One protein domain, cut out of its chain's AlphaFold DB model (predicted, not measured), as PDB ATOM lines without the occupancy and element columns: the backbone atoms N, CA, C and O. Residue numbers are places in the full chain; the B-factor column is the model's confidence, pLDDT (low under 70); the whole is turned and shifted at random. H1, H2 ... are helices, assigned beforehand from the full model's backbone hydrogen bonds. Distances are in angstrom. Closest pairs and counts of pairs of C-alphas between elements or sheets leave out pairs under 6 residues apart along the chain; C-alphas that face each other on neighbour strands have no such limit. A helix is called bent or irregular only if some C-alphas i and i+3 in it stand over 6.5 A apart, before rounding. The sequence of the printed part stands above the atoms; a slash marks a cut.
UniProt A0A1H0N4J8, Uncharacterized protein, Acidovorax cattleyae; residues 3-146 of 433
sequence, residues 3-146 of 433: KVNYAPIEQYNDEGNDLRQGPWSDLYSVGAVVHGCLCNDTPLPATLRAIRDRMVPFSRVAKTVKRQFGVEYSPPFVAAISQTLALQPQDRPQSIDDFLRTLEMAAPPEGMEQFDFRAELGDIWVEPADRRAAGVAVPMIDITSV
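What this domain is: This is residues 3 to 146 of the 433 residues of an uncharacterized protein of Acidovorax cattleyae (UniProt A0A1H0N4J8). A cluster of mostly crossed helices has the long helix H2 through its middle, with H5 packed across H2, H1 packed on residues 28 to 33 of H2, H4 touching both H5 and residues 35 to 39 of H2 and running the same way as H2 at a shallow tilt, and H6 folded back on H5. The stretch after H6 is a loose arm with the small helix H7, well away from the cluster; in it residues 109 to 116 stick out. The printed part has 144 residues with seven named helices, H1 to H7, and no named strand; it is all helix, though under half of its residues, 65, are in named elements. It is only just compact, close to loose, with a radius of gyration of the C-alphas of 17.0 A and spans of 44 by 42 by 31 A.

Where its parts are: H1 is residues 3 to 6, from C-alpha 3 at (-51.322, -11.126, -31.928). H2 is residues 23 to 39, 24.6 A long; H3 is 46 to 52; H4 is 58 to 69, 16.0 A; H5 is 75 to 84, 14.6 A; H6 is 96 to 102. H7, residues 117 to 124, ends at C-alpha 124 at (-63.428, -24.141, -43.611) and is irregular: C-alphas 120 and 123 are 9.2 A apart.

How they stand to each other: H2 touches H1 with residues 28 to 33 alone, closest C-alphas Tyr 6 and Ser 29, 5.2 A. H2 and H5 touch at Tyr 28 and Thr 84, closest C-alphas 4.8 A, at a steep tilt of 58 degrees, opposite ways. H5 and H6 form a hairpin, closest C-alphas Ala 80 and Thr 102, 5.2 A. H4 touches H5 with residues 58 to 62 alone, closest C-alphas Phe 58 and Ser 82, 5.7 A. H4 touches H2 at residues 35 to 39 of H2 alone, closest C-alphas His 35 and Phe 58, 6.7 A. H3 touches no helix but is near H1; H7 touches no helix. Every O i to N i+4 pair is within hydrogen-bond range in H2, H3, H5 and H6, against 7 of 8 in H4 and 2 of 4 in H7; H1 is too short for such a pair.

The domain as a whole: The C-alphas of Gly 16 and Gly 70 are the farthest apart, 47.4 A. The printed part has no cut; the links H1 to H2, H5 to H6 and H6 to H7 are long. The pLDDT is under 70 at residue 3, residues 14 to 18 and residues 131 to 146.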
ATOM      1  N   LYS A   3     -52.725 -11.560 -31.969       69.19
ATOM      2  CA  LYS A   3     -51.322 -11.126 -31.928       69.19
ATOM      3  C   LYS A   3     -50.540 -11.603 -30.692       69.19
ATOM      4  O   LYS A   3     -49.348 -11.847 -30.812       69.19
ATOM      5  N   VAL A   4     -51.192 -11.770 -29.537       80.44
ATOM      6  CA  VAL A   4     -50.529 -12.012 -28.242       80.44
ATOM      7  C   VAL A   4     -49.597 -13.232 -28.256       80.44
ATOM      8  O   VAL A   4     -48.440 -13.141 -27.849       80.44
ATOM      9  N   ASN A   5     -50.085 -14.371 -28.746       88.19
ATOM     10  CA  ASN A   5     -49.386 -15.647 -28.564       88.19
ATOM     11  C   ASN A   5     -48.332 -15.878 -29.663       88.19
ATOM     12  O   ASN A   5     -47.323 -16.537 -29.426       88.19
ATOM     13  N   TYR A   6     -48.533 -15.280 -30.843       93.88
ATOM     14  CA  TYR A   6     -47.685 -15.473 -32.025       93.88
ATOM     15  C   TYR A   6     -46.654 -14.355 -32.249       93.88
ATOM     16  O   TYR A   6     -45.667 -14.586 -32.942       93.88
ATOM     17  N   ALA A   7     -46.841 -13.162 -31.671       93.56
ATOM     18  CA  ALA A   7     -45.891 -12.063 -31.837       93.56
ATOM     19  C   ALA A   7     -44.568 -12.309 -31.077       93.56
ATOM     20  O   ALA A   7     -44.593 -12.782 -29.934       93.56
ATOM     21  N   PRO A   8     -43.418 -11.944 -31.672       94.12
ATOM     22  CA  PRO A   8     -42.107 -12.034 -31.038       94.12
ATOM     23  C   PRO A   8     -41.878 -10.904 -30.023       94.12
ATOM     24  O   PRO A   8     -42.609  -9.913 -29.995       94.12
ATOM     25  N   ILE A   9     -40.837 -11.035 -29.194       92.50
ATOM     26  CA  ILE A   9     -40.580 -10.124 -28.066       92.50
ATOM     27  C   ILE A   9     -40.343  -8.669 -28.507       92.50
ATOM     28  O   ILE A   9     -40.863  -7.750 -27.882       92.50
ATOM     29  N   GLU A  10     -39.671  -8.444 -29.637       92.19
ATOM     30  CA  GLU A  10     -39.405  -7.107 -30.193       92.19
ATOM     31  C   GLU A  10     -40.659  -6.342 -30.677       92.19
ATOM     32  O   GLU A  10     -40.572  -5.165 -31.025       92.19
ATOM     33  N   GLN A  11     -41.840  -6.974 -30.693       90.25
ATOM     34  CA  GLN A  11     -43.118  -6.288 -30.937       90.25
ATOM     35  C   GLN A  11     -43.785  -5.742 -29.660       90.25
ATOM     36  O   GLN A  11     -44.862  -5.151 -29.758       90.25
ATOM     37  N   TYR A  12     -43.161  -5.928 -28.491       85.81
ATOM     38  CA  TYR A  12     -43.640  -5.455 -27.184       85.81
ATOM     39  C   TYR A  12     -42.767  -4.358 -26.558       85.81
ATOM     40  O   TYR A  12     -43.087  -3.883 -25.472       85.81
ATOM     41  N   ASN A  13     -41.677  -3.966 -27.221       76.56
ATOM     42  CA  ASN A  13     -40.798  -2.904 -26.747       76.56
ATOM     43  C   ASN A  13     -41.221  -1.551 -27.330       76.56
ATOM     44  O   ASN A  13     -41.296  -1.401 -28.551       76.56
ATOM     45  N   ASP A  14     -41.406  -0.564 -26.456       58.03
ATOM     46  CA  ASP A  14     -41.440   0.848 -26.841       58.03
ATOM     47  C   ASP A  14     -40.034   1.338 -27.265       58.03
ATOM     48  O   ASP A  14     -39.027   0.653 -27.067       58.03
ATOM     49  N   GLU A  15     -39.966   2.528 -27.867       55.03
ATOM     50  CA  GLU A  15     -38.936   2.993 -28.826       55.03
ATOM     51  C   GLU A  15     -37.484   3.193 -28.303       55.03
ATOM     52  O   GLU A  15     -36.682   3.864 -28.952       55.03
ATOM     53  N   GLY A  16     -37.114   2.634 -27.145       54.44
ATOM     54  CA  GLY A  16     -35.855   2.911 -26.433       54.44
ATOM     55  C   GLY A  16     -34.949   1.709 -26.125       54.44
ATOM     56  O   GLY A  16     -34.188   1.783 -25.163       54.44
ATOM     57  N   ASN A  17     -35.040   0.595 -26.863       58.81
ATOM     58  CA  ASN A  17     -34.275  -0.634 -26.582       58.81
ATOM     59  C   ASN A  17     -33.780  -1.325 -27.876       58.81
ATOM     60  O   ASN A  17     -34.437  -1.237 -28.911       58.81
ATOM     61  N   ASP A  18     -32.655  -2.049 -27.814       65.88
ATOM     62  CA  ASP A  18     -31.890  -2.554 -28.978       65.88
ATOM     63  C   ASP A  18     -32.625  -3.596 -29.853       65.88
ATOM     64  O   ASP A  18     -32.204  -3.912 -30.969       65.88
ATOM     65  N   LEU A  19     -33.736  -4.149 -29.361       77.62
ATOM     66  CA  LEU A  19     -34.525  -5.179 -30.038       77.62
ATOM     67  C   LEU A  19     -35.411  -4.573 -31.139       77.62
ATOM     68  O   LEU A  19     -36.609  -4.358 -30.955       77.62
ATOM     69  N   ARG A  20     -34.811  -4.310 -32.303       86.50
ATOM     70  CA  ARG A  20     -35.500  -3.831 -33.512       86.50
ATOM     71  C   ARG A  20     -36.312  -4.945 -34.201       86.50
ATOM     72  O   ARG A  20     -35.912  -6.108 -34.226       86.50
ATOM     73  N   GLN A  21     -37.427  -4.573 -34.835       91.44
ATOM     74  CA  GLN A  21     -38.222  -5.452 -35.710       91.44
ATOM     75  C   GLN A  21     -37.613  -5.574 -37.119       91.44
ATOM     76  O   GLN A  21     -37.093  -4.597 -37.668       91.44
ATOM     77  N   GLY A  22     -37.704  -6.766 -37.713       92.44
ATOM     78  CA  GLY A  22     -37.151  -7.097 -39.033       92.44
ATOM     79  C   GLY A  22     -37.659  -8.454 -39.546       92.44
ATOM     80  O   GLY A  22     -38.587  -9.002 -38.957       92.44
ATOM     81  N   PRO A  23     -37.071  -9.041 -40.608       95.38
ATOM     82  CA  PRO A  23     -37.561 -10.298 -41.201       95.38
ATOM     83  C   PRO A  23     -37.628 -11.476 -40.210       95.38
ATOM     84  O   PRO A  23     -38.530 -12.311 -40.269       95.38
ATOM     85  N   TRP A  24     -36.718 -11.498 -39.232       96.31
ATOM     86  CA  TRP A  24     -36.702 -12.431 -38.100       96.31
ATOM     87  C   TRP A  24     -37.973 -12.386 -37.228       96.31
ATOM     88  O   TRP A  24     -38.266 -13.355 -36.520       96.31
ATOM     89  N   SER A  25     -38.726 -11.282 -37.248       95.50
ATOM     90  CA  SER A  25     -39.979 -11.106 -36.506       95.50
ATOM     91  C   SER A  25     -41.140 -11.867 -37.153       95.50
ATOM     92  O   SER A  25     -41.931 -12.519 -36.464       95.50
ATOM     93  N   ASP A  26     -41.209 -11.848 -38.484       95.75
ATOM     94  CA  ASP A  26     -42.206 -12.606 -39.245       95.75
ATOM     95  C   ASP A  26     -41.857 -14.099 -39.256       95.75
ATOM     96  O   ASP A  26     -42.731 -14.941 -39.044       95.75
ATOM     97  N   LEU A  27     -40.568 -14.444 -39.375       97.56
ATOM     98  CA  LEU A  27     -40.096 -15.831 -39.264       97.56
ATOM     99  C   LEU A  27     -40.418 -16.461 -37.897       97.56
ATOM    100  O   LEU A  27     -40.849 -17.616 -37.852       97.56
ATOM    101  N   TYR A  28     -40.282 -15.716 -36.791       97.25
ATOM    102  CA  TYR A  28     -40.754 -16.169 -35.473       97.25
ATOM    103  C   TYR A  28     -42.262 -16.421 -35.477       97.25
ATOM    104  O   TYR A  28     -42.717 -17.440 -34.963       97.25
ATOM    105  N   SER A  29     -43.038 -15.519 -36.086       96.12
ATOM    106  CA  SER A  29     -44.498 -15.636 -36.161       96.12
ATOM    107  C   SER A  29     -44.918 -16.898 -36.933       96.12
ATOM    108  O   SER A  29     -45.799 -17.629 -36.481       96.12
ATOM    109  N   VAL A  30     -44.225 -17.226 -38.033       96.50
ATOM    110  CA  VAL A  30     -44.384 -18.499 -38.765       96.50
ATOM    111  C   VAL A  30     -44.020 -19.698 -37.881       96.50
ATOM    112  O   VAL A  30     -44.805 -20.641 -37.778       96.50
ATOM    113  N   GLY A  31     -42.874 -19.658 -37.192       97.00
ATOM    114  CA  GLY A  31     -42.458 -20.718 -36.266       97.00
ATOM    115  C   GLY A  31     -43.464 -20.958 -35.135       97.00
ATOM    116  O   GLY A  31     -43.750 -22.105 -34.794       97.00
ATOM    117  N   ALA A  32     -44.055 -19.890 -34.597       96.62
ATOM    118  CA  ALA A  32     -45.077 -19.940 -33.556       96.62
ATOM    119  C   ALA A  32     -46.405 -20.529 -34.067       96.62
ATOM    120  O   ALA A  32     -47.037 -21.313 -33.355       96.62
ATOM    121  N   VAL A  33     -46.810 -20.215 -35.305       95.56
ATOM    122  CA  VAL A  33     -47.971 -20.853 -35.954       95.56
ATOM    123  C   VAL A  33     -47.724 -22.352 -36.140       95.56
ATOM    124  O   VAL A  33     -48.541 -23.150 -35.686       95.56
ATOM    125  N   VAL A  34     -46.579 -22.749 -36.708       96.62
ATOM    126  CA  VAL A  34     -46.233 -24.171 -36.900       96.62
ATOM    127  C   VAL A  34     -46.162 -24.921 -35.562       96.62
ATOM    128  O   VAL A  34     -46.685 -26.028 -35.453       96.62
ATOM    129  N   HIS A  35     -45.575 -24.317 -34.522       96.31
ATOM    130  CA  HIS A  35     -45.543 -24.887 -33.169       96.31
ATOM    131  C   HIS A  35     -46.952 -25.139 -32.622       96.31
ATOM    132  O   HIS A  35     -47.245 -26.258 -32.196       96.31
ATOM    133  N   GLY A  36     -47.836 -24.140 -32.708       94.25
ATOM    134  CA  GLY A  36     -49.209 -24.255 -32.222       94.25
ATOM    135  C   GLY A  36     -50.043 -25.281 -32.994       94.25
ATOM    136  O   GLY A  36     -50.741 -26.091 -32.384       94.25
ATOM    137  N   CYS A  37     -49.908 -25.329 -34.323       94.06
ATOM    138  CA  CYS A  37     -50.565 -26.337 -35.160       94.06
ATOM    139  C   CYS A  37     -50.162 -27.772 -34.781       94.06
ATOM    140  O   CYS A  37     -51.022 -28.648 -34.755       94.06
ATOM    141  N   LEU A  38     -48.887 -28.021 -34.451       94.25
ATOM    142  CA  LEU A  38     -48.427 -29.358 -34.045       94.25
ATOM    143  C   LEU A  38     -48.689 -29.694 -32.568       94.25
ATOM    144  O   LEU A  38     -48.689 -30.870 -32.209       94.25
ATOM    145  N   CYS A  39     -48.911 -28.693 -31.713       92.88
ATOM    146  CA  CYS A  39     -49.332 -28.903 -30.322       92.88
ATOM    147  C   CYS A  39     -50.859 -29.007 -30.161       92.88
ATOM    148  O   CYS A  39     -51.315 -29.501 -29.132       92.88
ATOM    149  N   ASN A  40     -51.636 -28.539 -31.148       91.69
ATOM    150  CA  ASN A  40     -53.080 -28.295 -31.045       91.69
ATOM    151  C   ASN A  40     -53.450 -27.393 -29.840       91.69
ATOM    152  O   ASN A  40     -54.475 -27.575 -29.186       91.69
ATOM    153  N   ASP A  41     -52.583 -26.423 -29.545       89.75
ATOM    154  CA  ASP A  41     -52.728 -25.412 -28.491       89.75
ATOM    155  C   ASP A  41     -51.967 -24.146 -28.923       89.75
ATOM    156  O   ASP A  41     -51.141 -24.181 -29.839       89.75
ATOM    157  N   THR A  42     -52.234 -23.005 -28.299       89.75
ATOM    158  CA  THR A  42     -51.525 -21.765 -28.624       89.75
ATOM    159  C   THR A  42     -50.097 -21.750 -28.052       89.75
ATOM    160  O   THR A  42     -49.878 -22.184 -26.920       89.75
ATOM    161  N   PRO A  43     -49.104 -21.227 -28.793       92.31
ATOM    162  CA  PRO A  43     -47.728 -21.120 -28.311       92.31
ATOM    163  C   PRO A  43     -47.616 -20.177 -27.100       92.31
ATOM    164  O   PRO A  43     -48.326 -19.177 -26.997       92.31
ATOM    165  N   LEU A  44     -46.678 -20.473 -26.191       92.69
ATOM    166  CA  LEU A  44     -46.394 -19.644 -25.013       92.69
ATOM    167  C   LEU A  44     -45.951 -18.223 -25.446       92.69
ATOM    168  O   LEU A  44     -44.931 -18.120 -26.137       92.69
ATOM    169  N   PRO A  45     -46.646 -17.141 -25.029       93.81
ATOM    170  CA  PRO A  45     -46.340 -15.772 -25.454       93.81
ATOM    171  C   PRO A  45     -44.885 -15.359 -25.223       93.81
ATOM    172  O   PRO A  45     -44.309 -15.637 -24.167       93.81
ATOM    173  N   ALA A  46     -44.303 -14.627 -26.181       93.62
ATOM    174  CA  ALA A  46     -42.900 -14.210 -26.135       93.62
ATOM    175  C   ALA A  46     -42.543 -13.400 -24.871       93.62
ATOM    176  O   ALA A  46     -41.452 -13.555 -24.326       93.62
ATOM    177  N   THR A  47     -43.482 -12.606 -24.351       92.06
ATOM    178  CA  THR A  47     -43.343 -11.859 -23.087       92.06
ATOM    179  C   THR A  47     -43.170 -12.774 -21.872       92.06
ATOM    180  O   THR A  47     -42.311 -12.522 -21.030       92.06
ATOM    181  N   LEU A  48     -43.917 -13.881 -21.794       93.12
ATOM    182  CA  LEU A  48     -43.745 -14.882 -20.735       93.12
ATOM    183  C   LEU A  48     -42.453 -15.687 -20.928       93.12
ATOM    184  O   LEU A  48     -41.770 -15.984 -19.948       93.12
ATOM    185  N   ARG A  49     -42.074 -15.978 -22.182       94.62
ATOM    186  CA  ARG A  49     -40.793 -16.628 -22.509       94.62
ATOM    187  C   ARG A  49     -39.583 -15.788 -22.089       94.62
ATOM    188  O   ARG A  49     -38.609 -16.351 -21.600       94.62
ATOM    189  N   ALA A  50     -39.668 -14.462 -22.210       92.69
ATOM    190  CA  ALA A  50     -38.624 -13.538 -21.769       92.69
ATOM    191  C   ALA A  50     -38.447 -13.489 -20.240       92.69
ATOM    192  O   ALA A  50     -37.328 -13.319 -19.765       92.69
ATOM    193  N   ILE A  51     -39.520 -13.696 -19.466       93.00
ATOM    194  CA  ILE A  51     -39.432 -13.839 -18.001       93.00
ATOM    195  C   ILE A  51     -38.865 -15.216 -17.632       93.00
ATOM    196  O   ILE A  51     -37.980 -15.325 -16.782       93.00
ATOM    197  N   ARG A  52     -39.391 -16.286 -18.244       94.31
ATOM    198  CA  ARG A  52     -38.900 -17.659 -18.073       94.31
ATOM    199  C   ARG A  52     -39.421 -18.557 -19.185       94.31
ATOM    200  O   ARG A  52     -40.578 -18.979 -19.140       94.31
ATOM    201  N   ASP A  53     -38.556 -18.941 -20.119       95.12
ATOM    202  CA  ASP A  53     -38.973 -19.850 -21.181       95.12
ATOM    203  C   ASP A  53     -39.358 -21.230 -20.622       95.12
ATOM    204  O   ASP A  53     -38.622 -21.875 -19.867       95.12
ATOM    205  N   ARG A  54     -40.574 -21.646 -20.970       95.38
ATOM    206  CA  ARG A  54     -41.171 -22.954 -20.677       95.38
ATOM    207  C   ARG A  54     -41.802 -23.569 -21.930       95.38
ATOM    208  O   ARG A  54     -42.496 -24.579 -21.819       95.38
ATOM    209  N   MET A  55     -41.594 -22.971 -23.108       94.75
ATOM    210  CA  MET A  55     -42.088 -23.509 -24.370       94.75
ATOM    211  C   MET A  55     -41.492 -24.902 -24.599       94.75
ATOM    212  O   MET A  55     -40.294 -25.124 -24.420       94.75
ATOM    213  N   VAL A  56     -42.331 -25.861 -24.993       96.00
ATOM    214  CA  VAL A  56     -41.867 -27.215 -25.320       96.00
ATOM    215  C   VAL A  56     -40.968 -27.136 -26.561       96.00
ATOM    216  O   VAL A  56     -41.453 -26.679 -27.598       96.00
ATOM    217  N   PRO A  57     -39.694 -27.583 -26.509       96.25
ATOM    218  CA  PRO A  57     -38.801 -27.516 -27.663       96.25
ATOM    219  C   PRO A  57     -39.389 -28.256 -28.865       96.25
ATOM    220  O   PRO A  57     -39.878 -29.380 -28.719       96.25
ATOM    221  N   PHE A  58     -39.317 -27.659 -30.055       97.12
ATOM    222  CA  PHE A  58     -39.997 -28.173 -31.249       97.12
ATOM    223  C   PHE A  58     -39.563 -29.603 -31.627       97.12
ATOM    224  O   PHE A  58     -40.382 -30.424 -32.033       97.12
ATOM    225  N   SER A  59     -38.310 -29.976 -31.352       97.12
ATOM    226  CA  SER A  59     -37.815 -31.355 -31.493       97.12
ATOM    227  C   SER A  59     -38.512 -32.387 -30.586       97.12
ATOM    228  O   SER A  59     -38.572 -33.568 -30.932       97.12
ATOM    229  N   ARG A  60     -39.088 -31.976 -29.446       97.50
ATOM    230  CA  ARG A  60     -39.942 -32.820 -28.585       97.50
ATOM    231  C   ARG A  60     -41.392 -32.866 -29.084       97.50
ATOM    232  O   ARG A  60     -42.043 -33.901 -28.921       97.50
ATOM    233  N   VAL A  61     -41.869 -31.791 -29.718       96.88
ATOM    234  CA  VAL A  61     -43.175 -31.743 -30.402       96.88
ATOM    235  C   VAL A  61     -43.173 -32.715 -31.585       96.88
ATOM    236  O   VAL A  61     -43.968 -33.649 -31.596       96.88
ATOM    237  N   ALA A  62     -42.198 -32.619 -32.497       97.00
ATOM    238  CA  ALA A  62     -42.064 -33.524 -33.645       97.00
ATOM    239  C   ALA A  62     -41.966 -35.014 -33.237       97.00
ATOM    240  O   ALA A  62     -42.673 -35.862 -33.783       97.00
ATOM    241  N   LYS A  63     -41.174 -35.338 -32.199       97.00
ATOM    242  CA  LYS A  63     -41.107 -36.698 -31.613       97.00
ATOM    243  C   LYS A  63     -42.430 -37.174 -30.997       97.00
ATOM    244  O   LYS A  63     -42.619 -38.374 -30.807       97.00
ATOM    245  N   THR A  64     -43.323 -36.258 -30.638       95.94
ATOM    246  CA  THR A  64     -44.655 -36.565 -30.103       95.94
ATOM    247  C   THR A  64     -45.672 -36.754 -31.219       95.94
ATOM    248  O   THR A  64     -46.379 -37.760 -31.184       95.94
ATOM    249  N   VAL A  65     -45.632 -35.931 -32.273       96.00
ATOM    250  CA  VAL A  65     -46.434 -36.144 -33.489       96.00
ATOM    251  C   VAL A  65     -46.126 -37.509 -34.122       96.00
ATOM    252  O   VAL A  65     -47.053 -38.282 -34.355       96.00
ATOM    253  N   LYS A  66     -44.844 -37.887 -34.265       96.81
ATOM    254  CA  LYS A  66     -44.453 -39.226 -34.754       96.81
ATOM    255  C   LYS A  66     -45.032 -40.370 -33.914       96.81
ATOM    256  O   LYS A  66     -45.434 -41.389 -34.463       96.81
ATOM    257  N   ARG A  67     -45.096 -40.209 -32.588       96.69
ATOM    258  CA  ARG A  67     -45.613 -41.234 -31.662       96.69
ATOM    259  C   ARG A  67     -47.144 -41.325 -31.654       96.69
ATOM    260  O   ARG A  67     -47.665 -42.404 -31.411       96.69
ATOM    261  N   GLN A  68     -47.847 -40.214 -31.870       95.75
ATOM    262  CA  GLN A  68     -49.313 -40.149 -31.800       95.75
ATOM    263  C   GLN A  68     -49.997 -40.380 -33.153       95.75
ATOM    264  O   GLN A  68     -51.050 -41.006 -33.198       95.75
ATOM    265  N   PHE A  69     -49.398 -39.895 -34.243       94.94
ATOM    266  CA  PHE A  69     -50.010 -39.863 -35.577       94.94
ATOM    267  C   PHE A  69     -49.188 -40.604 -36.645       94.94
ATOM    268  O   PHE A  69     -49.595 -40.657 -37.802       94.94
ATOM    269  N   GLY A  70     -48.012 -41.143 -36.299       95.12
ATOM    270  CA  GLY A  70     -47.109 -41.824 -37.239       95.12
ATOM    271  C   GLY A  70     -46.345 -40.899 -38.199       95.12
ATOM    272  O   GLY A  70     -45.462 -41.367 -38.912       95.12
ATOM    273  N   VAL A  71     -46.642 -39.595 -38.208       94.44
ATOM    274  CA  VAL A  71     -46.032 -38.606 -39.111       94.44
ATOM    275  C   VAL A  71     -44.658 -38.172 -38.595       94.44
ATOM    276  O   VAL A  71     -44.532 -37.656 -37.486       94.44
ATOM    277  N   GLU A  72     -43.623 -38.350 -39.416       95.88
ATOM    278  CA  GLU A  72     -42.258 -37.897 -39.139       95.88
ATOM    279  C   GLU A  72     -41.907 -36.660 -39.970       95.88
ATOM    280  O   GLU A  72     -42.125 -36.630 -41.179       95.88
ATOM    281  N   TYR A  73     -41.328 -35.650 -39.318       95.94
ATOM    282  CA  TYR A  73     -40.780 -34.464 -39.976       95.94
ATOM    283  C   TYR A  73     -39.274 -34.606 -40.182       95.94
ATOM    284  O   TYR A  73     -38.583 -35.208 -39.357       95.94
ATOM    285  N   SER A  74     -38.754 -34.017 -41.261       96.12
ATOM    286  CA  SER A  74     -37.328 -34.078 -41.582       96.12
ATOM    287  C   SER A  74     -36.467 -33.339 -40.536       96.12
ATOM    288  O   SER A  74     -36.900 -32.323 -39.980       96.12
ATOM    289  N   PRO A  75     -35.229 -33.802 -40.268       96.81
ATOM    290  CA  PRO A  75     -34.283 -33.092 -39.409       96.81
ATOM    291  C   PRO A  75     -34.085 -31.597 -39.742       96.81
ATOM    292  O   PRO A  75     -34.177 -30.806 -38.798       96.81
ATOM    293  N   PRO A  76     -33.890 -31.163 -41.010       97.38
ATOM    294  CA  PRO A  76     -33.763 -29.739 -41.338       97.38
ATOM    295  C   PRO A  76     -35.034 -28.934 -41.034       97.38
ATOM    296  O   PRO A  76     -34.941 -27.845 -40.474       97.38
ATOM    297  N   PHE A  77     -36.235 -29.480 -41.268       96.75
ATOM    298  CA  PHE A  77     -37.487 -28.819 -40.868       96.75
ATOM    299  C   PHE A  77     -37.565 -28.601 -39.353       96.75
ATOM    300  O   PHE A  77     -37.881 -27.505 -38.882       96.75
ATOM    301  N   VAL A  78     -37.217 -29.627 -38.570       97.88
ATOM    302  CA  VAL A  78     -37.191 -29.525 -37.104       97.88
ATOM    303  C   VAL A  78     -36.134 -28.519 -36.630       97.88
ATOM    304  O   VAL A  78     -36.393 -27.784 -35.675       97.88
ATOM    305  N   ALA A  79     -34.977 -28.443 -37.294       97.62
ATOM    306  CA  ALA A  79     -33.931 -27.467 -36.994       97.62
ATOM    307  C   ALA A  79     -34.368 -26.028 -37.325       97.62
ATOM    308  O   ALA A  79     -34.297 -25.159 -36.457       97.62
ATOM    309  N   ALA A  80     -34.889 -25.786 -38.530       97.81
ATOM    310  CA  ALA A  80     -35.285 -24.462 -39.001       97.81
ATOM    311  C   ALA A  80     -36.396 -23.840 -38.141       97.81
ATOM    312  O   ALA A  80     -36.265 -22.695 -37.707       97.81
ATOM    313  N   ILE A  81     -37.450 -24.599 -37.819       98.00
ATOM    314  CA  ILE A  81     -38.529 -24.117 -36.937       98.00
ATOM    315  C   ILE A  81     -38.035 -23.938 -35.490       98.00
ATOM    316  O   ILE A  81     -38.457 -23.009 -34.805       98.00
ATOM    317  N   SER A  82     -37.092 -24.765 -35.019       97.88
ATOM    318  CA  SER A  82     -36.447 -24.524 -33.714       97.88
ATOM    319  C   SER A  82     -35.646 -23.216 -33.706       97.88
ATOM    320  O   SER A  82     -35.640 -22.520 -32.693       97.88
ATOM    321  N   GLN A  83     -34.997 -22.868 -34.824       98.12
ATOM    322  CA  GLN A  83     -34.204 -21.647 -34.962       98.12
ATOM    323  C   GLN A  83     -35.083 -20.388 -35.041       98.12
ATOM    324  O   GLN A  83     -34.784 -19.395 -34.380       98.12
ATOM    325  N   THR A  84     -36.191 -20.406 -35.792       98.00
ATOM    326  CA  THR A  84     -37.100 -19.245 -35.853       98.00
ATOM    327  C   THR A  84     -37.794 -18.963 -34.519       98.00
ATOM    328  O   THR A  84     -38.100 -17.811 -34.225       98.00
ATOM    329  N   LEU A  85     -37.980 -19.983 -33.677       97.81
ATOM    330  CA  LEU A  85     -38.524 -19.857 -32.322       97.81
ATOM    331  C   LEU A  85     -37.520 -19.345 -31.270       97.81
ATOM    332  O   LEU A  85     -37.906 -19.208 -30.102       97.81
ATOM    333  N   ALA A  86     -36.262 -19.059 -31.625       97.25
ATOM    334  CA  ALA A  86     -35.297 -18.475 -30.692       97.25
ATOM    335  C   ALA A  86     -35.794 -17.115 -30.167       97.25
ATOM    336  O   ALA A  86     -36.348 -16.307 -30.916       97.25
ATOM    337  N   LEU A  87     -35.631 -16.853 -28.866       94.75
ATOM    338  CA  LEU A  87     -36.173 -15.634 -28.257       94.75
ATOM    339  C   LEU A  87     -35.466 -14.377 -28.790       94.75
ATOM    340  O   LEU A  87     -36.131 -13.408 -29.150       94.75
ATOM    341  N   GLN A  88     -34.138 -14.419 -28.887       94.06
ATOM    342  CA  GLN A  88     -33.317 -13.300 -29.339       94.06
ATOM    343  C   GLN A  88     -33.326 -13.178 -30.878       94.06
ATOM    344  O   GLN A  88     -33.097 -14.181 -31.556       94.06
ATOM    345  N   PRO A  89     -33.541 -11.977 -31.452       95.00
ATOM    346  CA  PRO A  89     -33.537 -11.748 -32.900       95.00
ATOM    347  C   PRO A  89     -32.308 -12.266 -33.653       95.00
ATOM    348  O   PRO A  89     -32.457 -12.822 -34.739       95.00
ATOM    349  N   GLN A  90     -31.108 -12.113 -33.085       95.19
ATOM    350  CA  GLN A  90     -29.844 -12.486 -33.730       95.19
ATOM    351  C   GLN A  90     -29.614 -14.002 -33.851       95.19
ATOM    352  O   GLN A  90     -28.821 -14.426 -34.686       95.19
ATOM    353  N   ASP A  91     -30.317 -14.816 -33.054       96.69
ATOM    354  CA  ASP A  91     -30.195 -16.282 -33.085       96.69
ATOM    355  C   ASP A  91     -31.112 -16.912 -34.161       96.69
ATOM    356  O   ASP A  91     -30.926 -18.065 -34.570       96.69
ATOM    357  N   ARG A  92     -32.102 -16.146 -34.646       97.50
ATOM    358  CA  ARG A  92     -33.036 -16.529 -35.718       97.50
ATOM    359  C   ARG A  92     -32.384 -16.352 -37.104       97.50
ATOM    360  O   ARG A  92     -31.424 -15.586 -37.234       97.50
ATOM    361  N   PRO A  93     -32.909 -16.980 -38.174       97.62
ATOM    362  CA  PRO A  93     -32.477 -16.663 -39.535       97.62
ATOM    363  C   PRO A  93     -32.758 -15.185 -39.851       97.62
ATOM    364  O   PRO A  93     -33.833 -14.675 -39.529       97.62
ATOM    365  N   GLN A  94     -31.795 -14.495 -40.464       96.62
ATOM    366  CA  GLN A  94     -31.896 -13.054 -40.743       96.62
ATOM    367  C   GLN A  94     -32.599 -12.755 -42.078       96.62
ATOM    368  O   GLN A  94     -33.095 -11.648 -42.285       96.62
ATOM    369  N   SER A  95     -32.671 -13.746 -42.969       96.56
ATOM    370  CA  SER A  95     -33.342 -13.683 -44.268       96.56
ATOM    371  C   SER A  95     -34.180 -14.940 -44.538       96.56
ATOM    372  O   SER A  95     -34.030 -15.969 -43.872       96.56
ATOM    373  N   ILE A  96     -35.053 -14.866 -45.549       94.56
ATOM    374  CA  ILE A  96     -35.792 -16.032 -46.054       94.56
ATOM    375  C   ILE A  96     -34.812 -17.045 -46.667       94.56
ATOM    376  O   ILE A  96     -34.968 -18.241 -46.446       94.56
ATOM    377  N   ASP A  97     -33.762 -16.585 -47.348       95.00
ATOM    378  CA  ASP A  97     -32.720 -17.434 -47.938       95.00
ATOM    379  C   ASP A  97     -31.935 -18.230 -46.886       95.00
ATOM    380  O   ASP A  97     -31.569 -19.380 -47.127       95.00
ATOM    381  N   ASP A  98     -31.690 -17.657 -45.703       96.06
ATOM    382  CA  ASP A  98     -31.085 -18.382 -44.577       96.06
ATOM    383  C   ASP A  98     -32.043 -19.435 -44.008       96.06
ATOM    384  O   ASP A  98     -31.628 -20.559 -43.733       96.06
ATOM    385  N   PHE A  99     -33.331 -19.102 -43.875       96.31
ATOM    386  CA  PHE A  99     -34.354 -20.040 -43.406       96.31
ATOM    387  C   PHE A  99     -34.549 -21.214 -44.381       96.31
ATOM    388  O   PHE A  99     -34.541 -22.366 -43.951       96.31
ATOM    389  N   LEU A 100     -34.630 -20.945 -45.689       94.94
ATOM    390  CA  LEU A 100     -34.692 -21.967 -46.743       94.94
ATOM    391  C   LEU A 100     -33.433 -22.846 -46.769       94.94
ATOM    392  O   LEU A 100     -33.535 -24.053 -46.992       94.94
ATOM    393  N   ARG A 101     -32.257 -22.280 -46.469       95.25
ATOM    394  CA  ARG A 101     -31.005 -23.039 -46.338       95.25
ATOM    395  C   ARG A 101     -31.030 -23.983 -45.135       95.25
ATOM    396  O   ARG A 101     -30.647 -25.138 -45.294       95.25
ATOM    397  N   THR A 102     -31.527 -23.546 -43.973       95.44
ATOM    398  CA  THR A 102     -31.722 -24.431 -42.804       95.44
ATOM    399  C   THR A 102     -32.821 -25.479 -43.046       95.44
ATOM    400  O   THR A 102     -32.760 -26.563 -42.476       95.44
ATOM    401  N   LEU A 103     -33.799 -25.194 -43.915       95.38
ATOM    402  CA  LEU A 103     -34.811 -26.152 -44.383       95.38
ATOM    403  C   LEU A 103     -34.294 -27.155 -45.436       95.38
ATOM    404  O   LEU A 103     -35.036 -28.069 -45.792       95.38
ATOM    405  N   GLU A 104     -33.068 -26.989 -45.948       95.38
ATOM    406  CA  GLU A 104     -32.519 -27.715 -47.111       95.38
ATOM    407  C   GLU A 104     -33.364 -27.553 -48.405       95.38
ATOM    408  O   GLU A 104     -33.252 -28.325 -49.357       95.38
ATOM    409  N   MET A 105     -34.186 -26.499 -48.481       88.56
ATOM    410  CA  MET A 105     -35.091 -26.214 -49.601       88.56
ATOM    411  C   MET A 105     -34.416 -25.342 -50.669       88.56
ATOM    412  O   MET A 105     -34.581 -24.124 -50.703       88.56
ATOM    413  N   ALA A 106     -33.671 -25.981 -51.573       82.12
ATOM    414  CA  ALA A 106     -33.002 -25.312 -52.698       82.12
ATOM    415  C   ALA A 106     -33.947 -24.879 -53.846       82.12
ATOM    416  O   ALA A 106     -33.548 -24.094 -54.704       82.12
ATOM    417  N   ALA A 107     -35.178 -25.397 -53.877       83.50
ATOM    418  CA  ALA A 107     -36.212 -25.091 -54.864       83.50
ATOM    419  C   ALA A 107     -37.611 -25.230 -54.223       83.50
ATOM    420  O   ALA A 107     -37.747 -25.960 -53.233       83.50
ATOM    421  N   PRO A 108     -38.656 -24.565 -54.755       80.88
ATOM    422  CA  PRO A 108     -40.032 -24.848 -54.354       80.88
ATOM    423  C   PRO A 108     -40.415 -26.297 -54.721       80.88
ATOM    424  O   PRO A 108     -39.995 -26.782 -55.774       80.88
ATOM    425  N   PRO A 109     -41.217 -26.999 -53.898       81.44
ATOM    426  CA  PRO A 109     -41.737 -28.320 -54.241       81.44
ATOM    427  C   PRO A 109     -42.588 -28.302 -55.518       81.44
ATOM    428  O   PRO A 109     -43.367 -27.374 -55.747       81.44
ATOM    429  N   GLU A 110     -42.469 -29.357 -56.329       84.50
ATOM    430  CA  GLU A 110     -43.243 -29.513 -57.564       84.50
ATOM    431  C   GLU A 110     -44.756 -29.406 -57.297       84.50
ATOM    432  O   GLU A 110     -45.278 -29.947 -56.322       84.50
ATOM    433  N   GLY A 111     -45.468 -28.682 -58.165       82.75
ATOM    434  CA  GLY A 111     -46.914 -28.455 -58.052       82.75
ATOM    435  C   GLY A 111     -47.345 -27.296 -57.142       82.75
ATOM    436  O   GLY A 111     -48.478 -26.835 -57.281       82.75
ATOM    437  N   MET A 112     -46.476 -26.745 -56.280       81.06
ATOM    438  CA  MET A 112     -46.851 -25.605 -55.417       81.06
ATOM    439  C   MET A 112     -47.092 -24.284 -56.169       81.06
ATOM    440  O   MET A 112     -47.673 -23.362 -55.604       81.06
ATOM    441  N   GLU A 113     -46.710 -24.187 -57.446       82.06
ATOM    442  CA  GLU A 113     -46.911 -23.001 -58.300       82.06
ATOM    443  C   GLU A 113     -48.381 -22.555 -58.426       82.06
ATOM    444  O   GLU A 113     -48.652 -21.414 -58.791       82.06
ATOM    445  N   GLN A 114     -49.328 -23.459 -58.147       82.81
ATOM    446  CA  GLN A 114     -50.773 -23.258 -58.313       82.81
ATOM    447  C   GLN A 114     -51.543 -23.338 -56.980       82.81
ATOM    448  O   GLN A 114     -52.770 -23.435 -56.982       82.81
ATOM    449  N   PHE A 115     -50.845 -23.315 -55.838       85.75
ATOM    450  CA  PHE A 115     -51.452 -23.453 -54.513       85.75
ATOM    451  C   PHE A 115     -52.311 -22.231 -54.131       85.75
ATOM    452  O   PHE A 115     -51.786 -21.162 -53.810       85.75
ATOM    453  N   ASP A 116     -53.636 -22.405 -54.105       88.56
ATOM    454  CA  ASP A 116     -54.580 -21.456 -53.502       88.56
ATOM    455  C   ASP A 116     -55.114 -22.004 -52.173       88.56
ATOM    456  O   ASP A 116     -55.956 -22.902 -52.129       88.56
ATOM    457  N   PHE A 117     -54.664 -21.398 -51.073       87.38
ATOM    458  CA  PHE A 117     -55.086 -21.764 -49.724       87.38
ATOM    459  C   PHE A 117     -56.600 -21.611 -49.489       87.38
ATOM    460  O   PHE A 117     -57.132 -22.270 -48.596       87.38
ATOM    461  N   ARG A 118     -57.314 -20.768 -50.255       87.69
ATOM    462  CA  ARG A 118     -58.782 -20.662 -50.147       87.69
ATOM    463  C   ARG A 118     -59.472 -21.887 -50.738       87.69
ATOM    464  O   ARG A 118     -60.390 -22.417 -50.120       87.69
ATOM    465  N   ALA A 119     -59.017 -22.347 -51.903       87.50
ATOM    466  CA  ALA A 119     -59.527 -23.557 -52.538       87.50
ATOM    467  C   ALA A 119     -59.221 -24.816 -51.703       87.50
ATOM    468  O   ALA A 119     -60.092 -25.669 -51.547       87.50
ATOM    469  N   GLU A 120     -58.020 -24.893 -51.124       87.44
ATOM    470  CA  GLU A 120     -57.568 -25.992 -50.252       87.44
ATOM    471  C   GLU A 120     -58.347 -26.070 -48.925       87.44
ATOM    472  O   GLU A 120     -58.711 -27.158 -48.478       87.44
ATOM    473  N   LEU A 121     -58.652 -24.926 -48.297       86.50
ATOM    474  CA  LEU A 121     -59.467 -24.884 -47.075       86.50
ATOM    475  C   LEU A 121     -60.963 -25.131 -47.337       86.50
ATOM    476  O   LEU A 121     -61.667 -25.586 -46.432       86.50
ATOM    477  N   GLY A 122     -61.459 -24.837 -48.544       86.19
ATOM    478  CA  GLY A 122     -62.852 -25.064 -48.936       86.19
ATOM    479  C   GLY A 122     -63.852 -24.454 -47.946       86.19
ATOM    480  O   GLY A 122     -63.718 -23.298 -47.552       86.19
ATOM    481  N   ASP A 123     -64.821 -25.254 -47.495       83.56
ATOM    482  CA  ASP A 123     -65.878 -24.844 -46.552       83.56
ATOM    483  C   ASP A 123     -65.359 -24.403 -45.160       83.56
ATOM    484  O   ASP A 123     -66.124 -23.866 -44.358       83.56
ATOM    485  N   ILE A 124     -64.073 -24.625 -44.845       84.50
ATOM    486  CA  ILE A 124     -63.428 -24.141 -43.611       84.50
ATOM    487  C   ILE A 124     -63.063 -22.650 -43.738       84.50
ATOM    488  O   ILE A 124     -62.995 -21.939 -42.731       84.50
ATOM    489  N   TRP A 125     -62.831 -22.152 -44.958       82.44
ATOM    490  CA  TRP A 125     -62.513 -20.745 -45.180       82.44
ATOM    491  C   TRP A 125     -63.763 -19.865 -45.077       82.44
ATOM    492  O   TRP A 125     -64.745 -20.033 -45.795       82.44
ATOM    493  N   VAL A 126     -63.685 -18.858 -44.209       81.19
ATOM    494  CA  VAL A 126     -64.678 -17.789 -44.083       81.19
ATOM    495  C   VAL A 126     -64.023 -16.492 -44.536       81.19
ATOM    496  O   VAL A 126     -63.065 -16.037 -43.908       81.19
ATOM    497  N   GLU A 127     -64.532 -15.873 -45.604       81.31
ATOM    498  CA  GLU A 127     -63.960 -14.615 -46.089       81.31
ATOM    499  C   GLU A 127     -64.184 -13.501 -45.038       81.31
ATOM    500  O   GLU A 127     -65.329 -13.260 -44.642       81.31
ATOM    501  N   PRO A 128     -63.141 -12.778 -44.576       74.25
ATOM    502  CA  PRO A 128     -63.250 -11.859 -43.431       74.25
ATOM    503  C   PRO A 128     -64.234 -10.684 -43.582       74.25
ATOM    504  O   PRO A 128     -64.509  -9.978 -42.610       74.25
ATOM    505  N   ALA A 129     -64.761 -10.446 -44.786       75.25
ATOM    506  CA  ALA A 129     -65.810  -9.462 -45.039       75.25
ATOM    507  C   ALA A 129     -67.218  -9.943 -44.619       75.25
ATOM    508  O   ALA A 129     -68.089  -9.111 -44.330       75.25
ATOM    509  N   ASP A 130     -67.457 -11.258 -44.560       73.38
ATOM    510  CA  ASP A 130     -68.793 -11.837 -44.410       73.38
ATOM    511  C   ASP A 130     -69.271 -11.885 -42.955       73.38
ATOM    512  O   ASP A 130     -69.309 -12.921 -42.291       73.38
ATOM    513  N   ARG A 131     -69.781 -10.738 -42.488       61.81
ATOM    514  CA  ARG A 131     -70.409 -10.523 -41.162       61.81
ATOM    515  C   ARG A 131     -71.626 -11.416 -40.835       61.81
ATOM    516  O   ARG A 131     -72.308 -11.158 -39.846       61.81
ATOM    517  N   ARG A 132     -71.959 -12.398 -41.677       64.31
ATOM    518  CA  ARG A 132     -73.039 -13.381 -41.475       64.31
ATOM    519  C   ARG A 132     -72.541 -14.826 -41.375       64.31
ATOM    520  O   ARG A 132     -73.345 -15.699 -41.066       64.31
ATOM    521  N   ALA A 133     -71.266 -15.087 -41.652       60.25
ATOM    522  CA  ALA A 133     -70.708 -16.429 -41.584       60.25
ATOM    523  C   ALA A 133     -70.525 -16.879 -40.125       60.25
ATOM    524  O   ALA A 133     -70.067 -16.115 -39.272       60.25
ATOM    525  N   ALA A 134     -70.867 -18.136 -39.840       57.47
ATOM    526  CA  ALA A 134     -70.736 -18.742 -38.517       57.47
ATOM    527  C   ALA A 134     -69.294 -19.228 -38.270       57.47
ATOM    528  O   ALA A 134     -69.031 -20.425 -38.196       57.47
ATOM    529  N   GLY A 135     -68.350 -18.287 -38.186       57.12
ATOM    530  CA  GLY A 135     -66.942 -18.595 -37.920       57.12
ATOM    531  C   GLY A 135     -66.730 -19.250 -36.550       57.12
ATOM    532  O   GLY A 135     -67.338 -18.850 -35.555       57.12
ATOM    533  N   VAL A 136     -65.832 -20.237 -36.485       55.66
ATOM    534  CA  VAL A 136     -65.457 -20.901 -35.228       55.66
ATOM    535  C   VAL A 136     -64.692 -19.917 -34.340       55.66
ATOM    536  O   VAL A 136     -63.592 -19.477 -34.671       55.66
ATOM    537  N   ALA A 137     -65.272 -19.574 -33.190       52.44
ATOM    538  CA  ALA A 137     -64.647 -18.687 -32.219       52.44
ATOM    539  C   ALA A 137     -63.518 -19.412 -31.468       52.44
ATOM    540  O   ALA A 137     -63.753 -20.068 -30.454       52.44
ATOM    541  N   VAL A 138     -62.280 -19.277 -31.955       54.34
ATOM    542  CA  VAL A 138     -61.084 -19.743 -31.236       54.34
ATOM    543  C   VAL A 138     -60.982 -18.988 -29.900       54.34
ATOM    544  O   VAL A 138     -60.965 -17.749 -29.917       54.34
ATOM    545  N   PRO A 139     -60.915 -19.679 -28.745       46.62
ATOM    546  CA  PRO A 139     -60.818 -19.022 -27.447       46.62
ATOM    547  C   PRO A 139     -59.488 -18.275 -27.345       46.62
ATOM    548  O   PRO A 139     -58.413 -18.868 -27.393       46.62
ATOM    549  N   MET A 140     -59.556 -16.953 -27.212       46.62
ATOM    550  CA  MET A 140     -58.365 -16.131 -27.023       46.62
ATOM    551  C   MET A 140     -58.065 -15.994 -25.538       46.62
ATOM    552  O   MET A 140     -58.948 -15.627 -24.764       46.62
ATOM    553  N   ILE A 141     -56.813 -16.239 -25.155       49.03
ATOM    554  CA  ILE A 141     -56.335 -15.961 -23.801       49.03
ATOM    555  C   ILE A 141     -56.347 -14.442 -23.608       49.03
ATOM    556  O   ILE A 141     -55.515 -13.724 -24.167       49.03
ATOM    557  N   ASP A 142     -57.304 -13.943 -22.826       44.66
ATOM    558  CA  ASP A 142     -57.338 -12.537 -22.440       44.66
ATOM    559  C   ASP A 142     -56.285 -12.282 -21.356       44.66
ATOM    560  O   ASP A 142     -56.549 -12.373 -20.157       44.66
ATOM    561  N   ILE A 143     -55.070 -11.951 -21.791       47.72
ATOM    562  CA  ILE A 143     -53.959 -11.590 -20.904       47.72
ATOM    563  C   ILE A 143     -54.242 -10.371 -20.014       47.72
ATOM    564  O   ILE A 143     -53.503 -10.173 -19.054       47.72
ATOM    565  N   THR A 144     -55.306  -9.587 -20.246       47.91
ATOM    566  CA  THR A 144     -55.706  -8.534 -19.292       47.91
ATOM    567  C   THR A 144     -56.358  -9.094 -18.021       47.91
ATOM    568  O   THR A 144     -56.449  -8.381 -17.024       47.91
ATOM    569  N   SER A 145     -56.740 -10.377 -18.025       43.53
ATOM    570  CA  SER A 145     -57.257 -11.116 -16.863       43.53
ATOM    571  C   SER A 145     -56.189 -11.899 -16.081       43.53
ATOM    572  O   SER A 145     -56.505 -12.488 -15.048       43.53
ATOM    573  N   VAL A 146     -54.927 -11.906 -16.533       42.44
ATOM    574  CA  VAL A 146     -53.815 -12.548 -15.813       42.44
ATOM    575  C   VAL A 146     -53.250 -11.557 -14.785       42.44
ATOM    576  O   VAL A 146     -52.648 -10.560 -15.189       42.44
TER     577      VAL A 146